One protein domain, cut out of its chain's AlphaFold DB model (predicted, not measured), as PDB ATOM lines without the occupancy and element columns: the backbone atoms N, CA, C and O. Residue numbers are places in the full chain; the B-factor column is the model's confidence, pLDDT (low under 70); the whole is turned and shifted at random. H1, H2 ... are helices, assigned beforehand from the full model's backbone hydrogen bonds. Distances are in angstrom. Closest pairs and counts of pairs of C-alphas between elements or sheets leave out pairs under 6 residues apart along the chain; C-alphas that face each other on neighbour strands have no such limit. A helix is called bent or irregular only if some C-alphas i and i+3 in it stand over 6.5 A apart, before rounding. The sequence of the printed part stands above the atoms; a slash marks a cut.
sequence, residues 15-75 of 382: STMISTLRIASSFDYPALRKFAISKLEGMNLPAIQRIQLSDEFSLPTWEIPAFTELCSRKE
ATOM      1  N   SER A  15      14.205  -5.020 -18.492       93.19
ATOM      2  CA  SER A  15      13.571  -3.694 -18.487       93.19
ATOM      3  C   SER A  15      12.944  -3.350 -17.129       93.19
ATOM      4  O   SER A  15      13.135  -2.234 -16.627       93.19
ATOM      5  N   THR A  16      12.294  -4.318 -16.471       94.88
ATOM      6  CA  THR A  16      11.749  -4.159 -15.116       94.88
ATOM      7  C   THR A  16      12.866  -3.963 -14.098       94.88
ATOM      8  O   THR A  16      12.770  -3.074 -13.248       94.88
ATOM      9  N   MET A  17      13.955  -4.736 -14.178       95.00
ATOM     10  CA  MET A  17      15.072  -4.600 -13.235       95.00
ATOM     11  C   MET A  17      15.873  -3.303 -13.432       95.00
ATOM     12  O   MET A  17      16.246  -2.686 -12.436       95.00
ATOM     13  N   ILE A  18      16.051  -2.812 -14.664       95.31
ATOM     14  CA  ILE A  18      16.646  -1.486 -14.935       95.31
ATOM     15  C   ILE A  18      15.749  -0.367 -14.390       95.31
ATOM     16  O   ILE A  18      16.228   0.541 -13.713       95.31
ATOM     17  N   SER A  19      14.436  -0.452 -14.614       96.06
ATOM     18  CA  SER A  19      13.475   0.521 -14.071       96.06
ATOM     19  C   SER A  19      13.474   0.515 -12.537       96.06
ATOM     20  O   SER A  19      13.465   1.570 -11.903       96.06
ATOM     21  N   THR A  20      13.569  -0.674 -11.935       96.06
ATOM     22  CA  THR A  20      13.697  -0.863 -10.483       96.06
ATOM     23  C   THR A  20      14.999  -0.262  -9.954       96.06
ATOM     24  O   THR A  20      14.971   0.438  -8.944       96.06
ATOM     25  N   LEU A  21      16.125  -0.469 -10.645       95.94
ATOM     26  CA  LEU A  21      17.419   0.127 -10.304       95.94
ATOM     27  C   LEU A  21      17.373   1.658 -10.368       95.94
ATOM     28  O   LEU A  21      17.879   2.317  -9.457       95.94
ATOM     29  N   ARG A  22      16.719   2.225 -11.391       96.81
ATOM     30  CA  ARG A  22      16.536   3.674 -11.534       96.81
ATOM     31  C   ARG A  22      15.769   4.256 -10.352       96.81
ATOM     32  O   ARG A  22      16.304   5.107  -9.651       96.81
ATOM     33  N   ILE A  23      14.581   3.724 -10.056       96.75
ATOM     34  CA  ILE A  23      13.764   4.148  -8.906       96.75
ATOM     35  C   ILE A  23      14.525   3.969  -7.585       96.75
ATOM     36  O   ILE A  23      14.593   4.897  -6.784       96.75
ATOM     37  N   ALA A  24      15.165   2.818  -7.363       96.50
ATOM     38  CA  ALA A  24      15.928   2.564  -6.142       96.50
ATOM     39  C   ALA A  24      17.127   3.510  -5.958       96.50
ATOM     40  O   ALA A  24      17.539   3.754  -4.827       96.50
ATOM     41  N   SER A  25      17.682   4.039  -7.050       94.62
ATOM     42  CA  SER A  25      18.769   5.022  -7.016       94.62
ATOM     43  C   SER A  25      18.237   6.444  -6.809       94.62
ATOM     44  O   SER A  25      18.789   7.182  -6.001       94.62
ATOM     45  N   SER A  26      17.140   6.823  -7.474       96.44
ATOM     46  CA  SER A  26      16.528   8.157  -7.346       96.44
ATOM     47  C   SER A  26      15.920   8.435  -5.967       96.44
ATOM     48  O   SER A  26      15.884   9.587  -5.549       96.44
ATOM     49  N   PHE A  27      15.436   7.402  -5.270       96.06
ATOM     50  CA  PHE A  27      14.809   7.517  -3.945       96.06
ATOM     51  C   PHE A  27      15.713   7.053  -2.787       96.06
ATOM     52  O   PHE A  27      15.206   6.834  -1.692       96.06
ATOM     53  N   ASP A  28      17.018   6.871  -3.032       94.75
ATOM     54  CA  ASP A  28      18.007   6.347  -2.076       94.75
ATOM     55  C   ASP A  28      17.501   5.127  -1.278       94.75
ATOM     56  O   ASP A  28      17.298   5.158  -0.063       94.75
ATOM     57  N   TYR A  29      17.267   4.017  -1.988       97.06
ATOM     58  CA  TYR A  29      16.883   2.736  -1.395       97.06
ATOM     59  C   TYR A  29      17.970   1.666  -1.632       97.06
ATOM     60  O   TYR A  29      17.847   0.831  -2.541       97.06
ATOM     61  N   PRO A  30      19.029   1.615  -0.792       95.44
ATOM     62  CA  PRO A  30      20.207   0.775  -1.026       95.44
ATOM     63  C   PRO A  30      19.917  -0.725  -1.151       95.44
ATOM     64  O   PRO A  30      20.557  -1.409  -1.950       95.44
ATOM     65  N   ALA A  31      18.951  -1.257  -0.393       95.56
ATOM     66  CA  ALA A  31      18.621  -2.682  -0.436       95.56
ATOM     67  C   ALA A  31      17.957  -3.085  -1.764       95.56
ATOM     68  O   ALA A  31      18.340  -4.094  -2.355       95.56
ATOM     69  N   LEU A  32      17.021  -2.272  -2.270       94.62
ATOM     70  CA  LEU A  32      16.386  -2.503  -3.571       94.62
ATOM     71  C   LEU A  32      17.377  -2.286  -4.721       94.62
ATOM     72  O   LEU A  32      17.396  -3.073  -5.666       94.62
ATOM     73  N   ARG A  33      18.259  -1.285  -4.605       96.19
ATOM     74  CA  ARG A  33      19.356  -1.045  -5.553       96.19
ATOM     75  C   ARG A  33      20.292  -2.255  -5.629       96.19
ATOM     76  O   ARG A  33      20.549  -2.751  -6.721       96.19
ATOM     77  N   LYS A  34      20.734  -2.791  -4.484       95.00
ATOM     78  CA  LYS A  34      21.574  -4.002  -4.421       95.00
ATOM     79  C   LYS A  34      20.867  -5.237  -4.994       95.00
ATOM     80  O   LYS A  34      21.504  -6.025  -5.688       95.00
ATOM     81  N   PHE A  35      19.568  -5.400  -4.732       94.25
ATOM     82  CA  PHE A  35      18.762  -6.478  -5.313       94.25
ATOM     83  C   PHE A  35      18.693  -6.379  -6.844       94.25
ATOM     84  O   PHE A  35      18.966  -7.366  -7.525       94.25
ATOM     85  N   ALA A  36      18.388  -5.195  -7.385       94.50
ATOM     86  CA  ALA A  36      18.296  -4.978  -8.827       94.50
ATOM     87  C   ALA A  36      19.646  -5.193  -9.533       94.50
ATOM     88  O   ALA A  36      19.689  -5.890 -10.543       94.50
ATOM     89  N   ILE A  37      20.751  -4.686  -8.962       94.38
ATOM     90  CA  ILE A  37      22.121  -4.941  -9.451       94.38
ATOM     91  C   ILE A  37      22.397  -6.448  -9.496       94.38
ATOM     92  O   ILE A  37      22.711  -6.972 -10.558       94.38
ATOM     93  N   SER A  38      22.195  -7.166  -8.385       92.94
ATOM     94  CA  SER A  38      22.461  -8.611  -8.313       92.94
ATOM     95  C   SER A  38      21.592  -9.435  -9.274       92.94
ATOM     96  O   SER A  38      22.041 -10.464  -9.777       92.94
ATOM     97  N   LYS A  39      20.358  -8.996  -9.555       92.75
ATOM     98  CA  LYS A  39      19.497  -9.628 -10.563       92.75
ATOM     99  C   LYS A  39      19.991  -9.375 -11.984       92.75
ATOM    100  O   LYS A  39      20.041 -10.324 -12.758       92.75
ATOM    101  N   LEU A  40      20.394  -8.147 -12.307       93.50
ATOM    102  CA  LEU A  40      20.950  -7.790 -13.615       93.50
ATOM    103  C   LEU A  40      22.330  -8.429 -13.869       93.50
ATOM    104  O   LEU A  40      22.608  -8.803 -15.000       93.50
ATOM    105  N   GLU A  41      23.159  -8.629 -12.838       90.50
ATOM    106  CA  GLU A  41      24.431  -9.376 -12.934       90.50
ATOM    107  C   GLU A  41      24.226 -10.848 -13.321       90.50
ATOM    108  O   GLU A  41      25.077 -11.440 -13.982       90.50
ATOM    109  N   GLY A  42      23.089 -11.437 -12.937       87.31
ATOM    110  CA  GLY A  42      22.681 -12.776 -13.366       87.31
ATOM    111  C   GLY A  42      22.092 -12.834 -14.782       87.31
ATOM    112  O   GLY A  42      21.830 -13.929 -15.277       87.31
ATOM    113  N   MET A  43      21.867 -11.691 -15.437       90.12
ATOM    114  CA  MET A  43      21.341 -11.613 -16.801       90.12
ATOM    115  C   MET A  43      22.476 -11.457 -17.814       90.12
ATOM    116  O   MET A  43      23.410 -10.682 -17.620       90.12
ATOM    117  N   ASN A  44      22.359 -12.137 -18.956       87.69
ATOM    118  CA  ASN A  44      23.313 -12.016 -20.060       87.69
ATOM    119  C   ASN A  44      23.074 -10.725 -20.872       87.69
ATOM    120  O   ASN A  44      22.625 -10.768 -22.018       87.69
ATOM    121  N   LEU A  45      23.298  -9.568 -20.244       92.31
ATOM    122  CA  LEU A  45      23.117  -8.257 -20.867       92.31
ATOM    123  C   LEU A  45      24.266  -7.954 -21.852       92.31
ATOM    124  O   LEU A  45      25.434  -8.134 -21.480       92.31
ATOM    125  N   PRO A  46      23.981  -7.424 -23.059       93.31
ATOM    126  CA  PRO A  46      25.012  -7.011 -24.009       93.31
ATOM    127  C   PRO A  46      26.007  -6.030 -23.383       93.31
ATOM    128  O   PRO A  46      25.601  -5.123 -22.650       93.31
ATOM    129  N   ALA A  47      27.298  -6.148 -23.709       93.56
ATOM    130  CA  ALA A  47      28.333  -5.278 -23.147       93.56
ATOM    131  C   ALA A  47      28.025  -3.771 -23.216       93.56
ATOM    132  O   ALA A  47      28.269  -3.057 -22.248       93.56
ATOM    133  N   ILE A  48      27.449  -3.279 -24.316       94.75
ATOM    134  CA  ILE A  48      27.099  -1.855 -24.467       94.75
ATOM    135  C   ILE A  48      26.032  -1.426 -23.456       94.75
ATOM    136  O   ILE A  48      26.162  -0.371 -22.844       94.75
ATOM    137  N   GLN A  49      25.038  -2.276 -23.194       94.06
ATOM    138  CA  GLN A  49      24.032  -2.011 -22.167       94.06
ATOM    139  C   GLN A  49      24.650  -2.053 -20.761       94.06
ATOM    140  O   GLN A  49      24.311  -1.230 -19.916       94.06
ATOM    141  N   ARG A  50      25.600  -2.965 -20.507       94.50
ATOM    142  CA  ARG A  50      26.341  -3.022 -19.232       94.50
ATOM    143  C   ARG A  50      27.224  -1.787 -19.014       94.50
ATOM    144  O   ARG A  50      27.320  -1.321 -17.884       94.50
ATOM    145  N   ILE A  51      27.799  -1.232 -20.082       92.94
ATOM    146  CA  ILE A  51      28.513   0.054 -20.076       92.94
ATOM    147  C   ILE A  51      27.562   1.207 -19.743       92.94
ATOM    148  O   ILE A  51      27.806   1.909 -18.771       92.94
ATOM    149  N   GLN A  52      26.440   1.341 -20.459       93.94
ATOM    150  CA  GLN A  52      25.452   2.398 -20.201       93.94
ATOM    151  C   GLN A  52      24.928   2.371 -18.762       93.94
ATOM    152  O   GLN A  52      24.807   3.415 -18.131       93.94
ATOM    153  N   LEU A  53      24.644   1.179 -18.230       93.81
ATOM    154  CA  LEU A  53      24.195   1.017 -16.848       93.81
ATOM    155  C   LEU A  53      25.306   1.322 -15.835       93.81
ATOM    156  O   LEU A  53      24.998   1.807 -14.748       93.81
ATOM    157  N   SER A  54      26.578   1.088 -16.169       93.56
ATOM    158  CA  SER A  54      27.683   1.543 -15.321       93.56
ATOM    159  C   SER A  54      27.820   3.057 -15.324       93.56
ATOM    160  O   SER A  54      27.941   3.641 -14.252       93.56
ATOM    161  N   ASP A  55      27.731   3.693 -16.491       91.12
ATOM    162  CA  ASP A  55      27.826   5.147 -16.608       91.12
ATOM    163  C   ASP A  55      26.627   5.832 -15.901       91.12
ATOM    164  O   ASP A  55      26.815   6.779 -15.138       91.12
ATOM    165  N   GLU A  56      25.395   5.321 -16.078       94.00
ATOM    166  CA  GLU A  56      24.165   5.852 -15.453       94.00
ATOM    167  C   GLU A  56      24.142   5.654 -13.925       94.00
ATOM    168  O   GLU A  56      23.678   6.527 -13.190       94.00
ATOM    169  N   PHE A  57      24.627   4.509 -13.430       93.69
ATOM    170  CA  PHE A  57      24.479   4.119 -12.022       93.69
ATOM    171  C   PHE A  57      25.787   4.024 -11.232       93.69
ATOM    172  O   PHE A  57      25.726   3.640 -10.064       93.69
ATOM    173  N   SER A  58      26.936   4.375 -11.813       91.06
ATOM    174  CA  SER A  58      28.276   4.215 -11.222       91.06
ATOM    175  C   SER A  58      28.542   2.776 -10.744       91.06
ATOM    176  O   SER A  58      28.624   2.515  -9.540       91.06
ATOM    177  N   LEU A  59      28.648   1.824 -11.682       90.75
ATOM    178  CA  LEU A  59      28.853   0.387 -11.408       90.75
ATOM    179  C   LEU A  59      30.220  -0.115 -11.933       90.75
ATOM    180  O   LEU A  59      30.259  -1.023 -12.764       90.75
ATOM    181  N   PRO A  60      31.363   0.407 -11.444       84.69
ATOM    182  CA  PRO A  60      32.682   0.238 -12.078       84.69
ATOM    183  C   PRO A  60      33.159  -1.219 -12.232       84.69
ATOM    184  O   PRO A  60      34.053  -1.506 -13.028       84.69
ATOM    185  N   THR A  61      32.563  -2.165 -11.498       89.31
ATOM    186  CA  THR A  61      32.798  -3.611 -11.651       89.31
ATOM    187  C   THR A  61      32.248  -4.187 -12.962       89.31
ATOM    188  O   THR A  61      32.696  -5.251 -13.386       89.31
ATOM    189  N   TRP A  62      31.302  -3.509 -13.620       92.06
ATOM    190  CA  TRP A  62      30.658  -3.953 -14.860       92.06
ATOM    191  C   TRP A  62      31.402  -3.501 -16.123       92.06
ATOM    192  O   TRP A  62      31.348  -4.196 -17.142       92.06
ATOM    193  N   GLU A  63      32.123  -2.379 -16.053       85.69
ATOM    194  CA  GLU A  63      32.854  -1.780 -17.178       85.69
ATOM    195  C   GLU A  63      33.933  -2.703 -17.737       85.69
ATOM    196  O   GLU A  63      33.895  -3.039 -18.919       85.69
ATOM    197  N   ILE A  64      34.884  -3.150 -16.909       85.88
ATOM    198  CA  ILE A  64      36.026  -3.946 -17.388       85.88
ATOM    199  C   ILE A  64      35.553  -5.238 -18.087       85.88
ATOM    200  O   ILE A  64      36.005  -5.485 -19.210       85.88
ATOM    201  N   PRO A  65      34.615  -6.042 -17.536       89.38
ATOM    202  CA  PRO A  65      34.074  -7.203 -18.244       89.38
ATOM    203  C   PRO A  65      33.317  -6.851 -19.534       89.38
ATOM    204  O   PRO A  65      33.368  -7.615 -20.495       89.38
ATOM    205  N   ALA A  66      32.605  -5.721 -19.579       90.94
ATOM    206  CA  ALA A  66      31.870  -5.279 -20.766       90.94
ATOM    207  C   ALA A  66      32.804  -4.811 -21.891       90.94
ATOM    208  O   ALA A  66      32.733  -5.305 -23.015       90.94
ATOM    209  N   PHE A  67      33.752  -3.929 -21.587       88.25
ATOM    210  CA  PHE A  67      34.795  -3.528 -22.524       88.25
ATOM    211  C   PHE A  67      35.631  -4.716 -23.015       88.25
ATOM    212  O   PHE A  67      36.005  -4.768 -24.187       88.25
ATOM    213  N   THR A  68      35.920  -5.687 -22.143       85.94
ATOM    214  CA  THR A  68      36.683  -6.878 -22.534       85.94
ATOM    215  C   THR A  68      35.889  -7.748 -23.508       85.94
ATOM    216  O   THR A  68      36.452  -8.183 -24.511       85.94
ATOM    217  N   GLU A  69      34.579  -7.937 -23.302       88.81
ATOM    218  CA  GLU A  69      33.685  -8.568 -24.288       88.81
ATOM    219  C   GLU A  69      33.685  -7.793 -25.618       88.81
ATOM    220  O   GLU A  69      33.879  -8.396 -26.675       88.81
ATOM    221  N   LEU A  70      33.575  -6.457 -25.582       89.19
ATOM    222  CA  LEU A  70      33.654  -5.611 -26.781       89.19
ATOM    223  C   LEU A  70      34.982  -5.717 -27.518       89.19
ATOM    224  O   LEU A  70      34.998  -5.625 -28.742       89.19
ATOM    225  N   CYS A  71      36.093  -5.929 -26.822       86.31
ATOM    226  CA  CYS A  71      37.365  -6.196 -27.479       86.31
ATOM    227  C   CYS A  71      37.401  -7.621 -28.066       86.31
ATOM    228  O   CYS A  71      37.918  -7.808 -29.165       86.31
ATOM    229  N   SER A  72      36.808  -8.599 -27.365       80.25
ATOM    230  CA  SER A  72      36.850 -10.042 -27.682       80.25
ATOM    231  C   SER A  72      35.975 -10.457 -28.848       80.25
ATOM    232  O   SER A  72      36.339 -11.353 -29.606       80.25
ATOM    233  N   ARG A  73      34.791  -9.854 -28.966       86.06
ATOM    234  CA  ARG A  73      33.762 -10.350 -29.877       86.06
ATOM    235  C   ARG A  73      34.202 -10.278 -31.339       86.06
ATOM    236  O   ARG A  73      34.914  -9.357 -31.760       86.06
ATOM    237  N   LYS A  74      33.720 -11.238 -32.123       82.31
ATOM    238  CA  LYS A  74      34.028 -11.377 -33.549       82.31
ATOM    239  C   LYS A  74      33.499 -10.189 -34.355       82.31
ATOM    240  O   LYS A  74      34.181  -9.716 -35.257       82.31
ATOM    241  N   GLU A  75      32.319  -9.702 -33.996       86.38
ATOM    242  CA  GLU A  75      31.579  -8.643 -34.675       86.38
ATOM    243  C   GLU A  75      32.226  -7.271 -34.410       86.38
ATOM    244  O   GLU A  75      32.542  -6.970 -33.251       86.38
TER     245      GLU A  75
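This is residues 15 to 75 of the 382 residues of an uncharacterized protein of Rhizoctonia solani (UniProt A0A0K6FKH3). Two helical hairpins, H1 with H2 and H3 with H4, sit side by side along a rod-like body, joined by the link of residues 42 to 46. Within each hairpin the two helices fold back closely on each other, while the hairpins meet only loosely. The printed part has 61 residues with four named helices, H1 to H4 in chain order, and no named strand; the class is all helix. It is compact, with a radius of gyration of the C-alphas of 12.0 A, and spans 39 by 18 by 14 A.

H1, residues 15 to 26, begins at C-alpha 15 (13.571, -3.694, -18.487) and is 16.5 A long from first to last C-alpha. H2, residues 30 to 41, measures 16.2 A. H3, residues 47 to 57, measures 15.1 A. H4, residues 60 to 72, measures 19.1 A and ends at C-alpha 72 (36.850, -10.042, -27.682). H4 is irregular, but only just: C-alphas 61 and 64 are 6.6 A apart.

H1 and H2 form a hairpin and touch, opposite ways at a shallow tilt of 30 degrees; their closest C-alphas, of Ala 24 and Arg 33, are 5.0 A apart. H1 and H3 are close but not clearly touching, with the closest C-alphas, of Ser 25 and Phe 57, 7.6 A apart; they run the same way at a shallow tilt of 23 degrees. H2 and H3 are near each other, with 6 pairs of C-alphas within 10 A. H3 and H4 form the second hairpin and touch, opposite ways at a shallow tilt of 21 degrees, closest at the C-alphas of Ala 47 and Ala 66, 4.3 A. H1 and H4 are apart; H2 and H4 are only just apart, at 8.5 A between closest C-alphas. Each O i to N i+4 pair is within hydrogen-bond range in H1, H2 and H3, and 7 of 9 in H4.

The two farthest C-alphas, of Phe 27 and Lys 74, are 40.0 A apart. The printed part has no cut, and the three links between helices are tight. The mean pLDDT of the printed part is 92.1, and no printed residue is under 70.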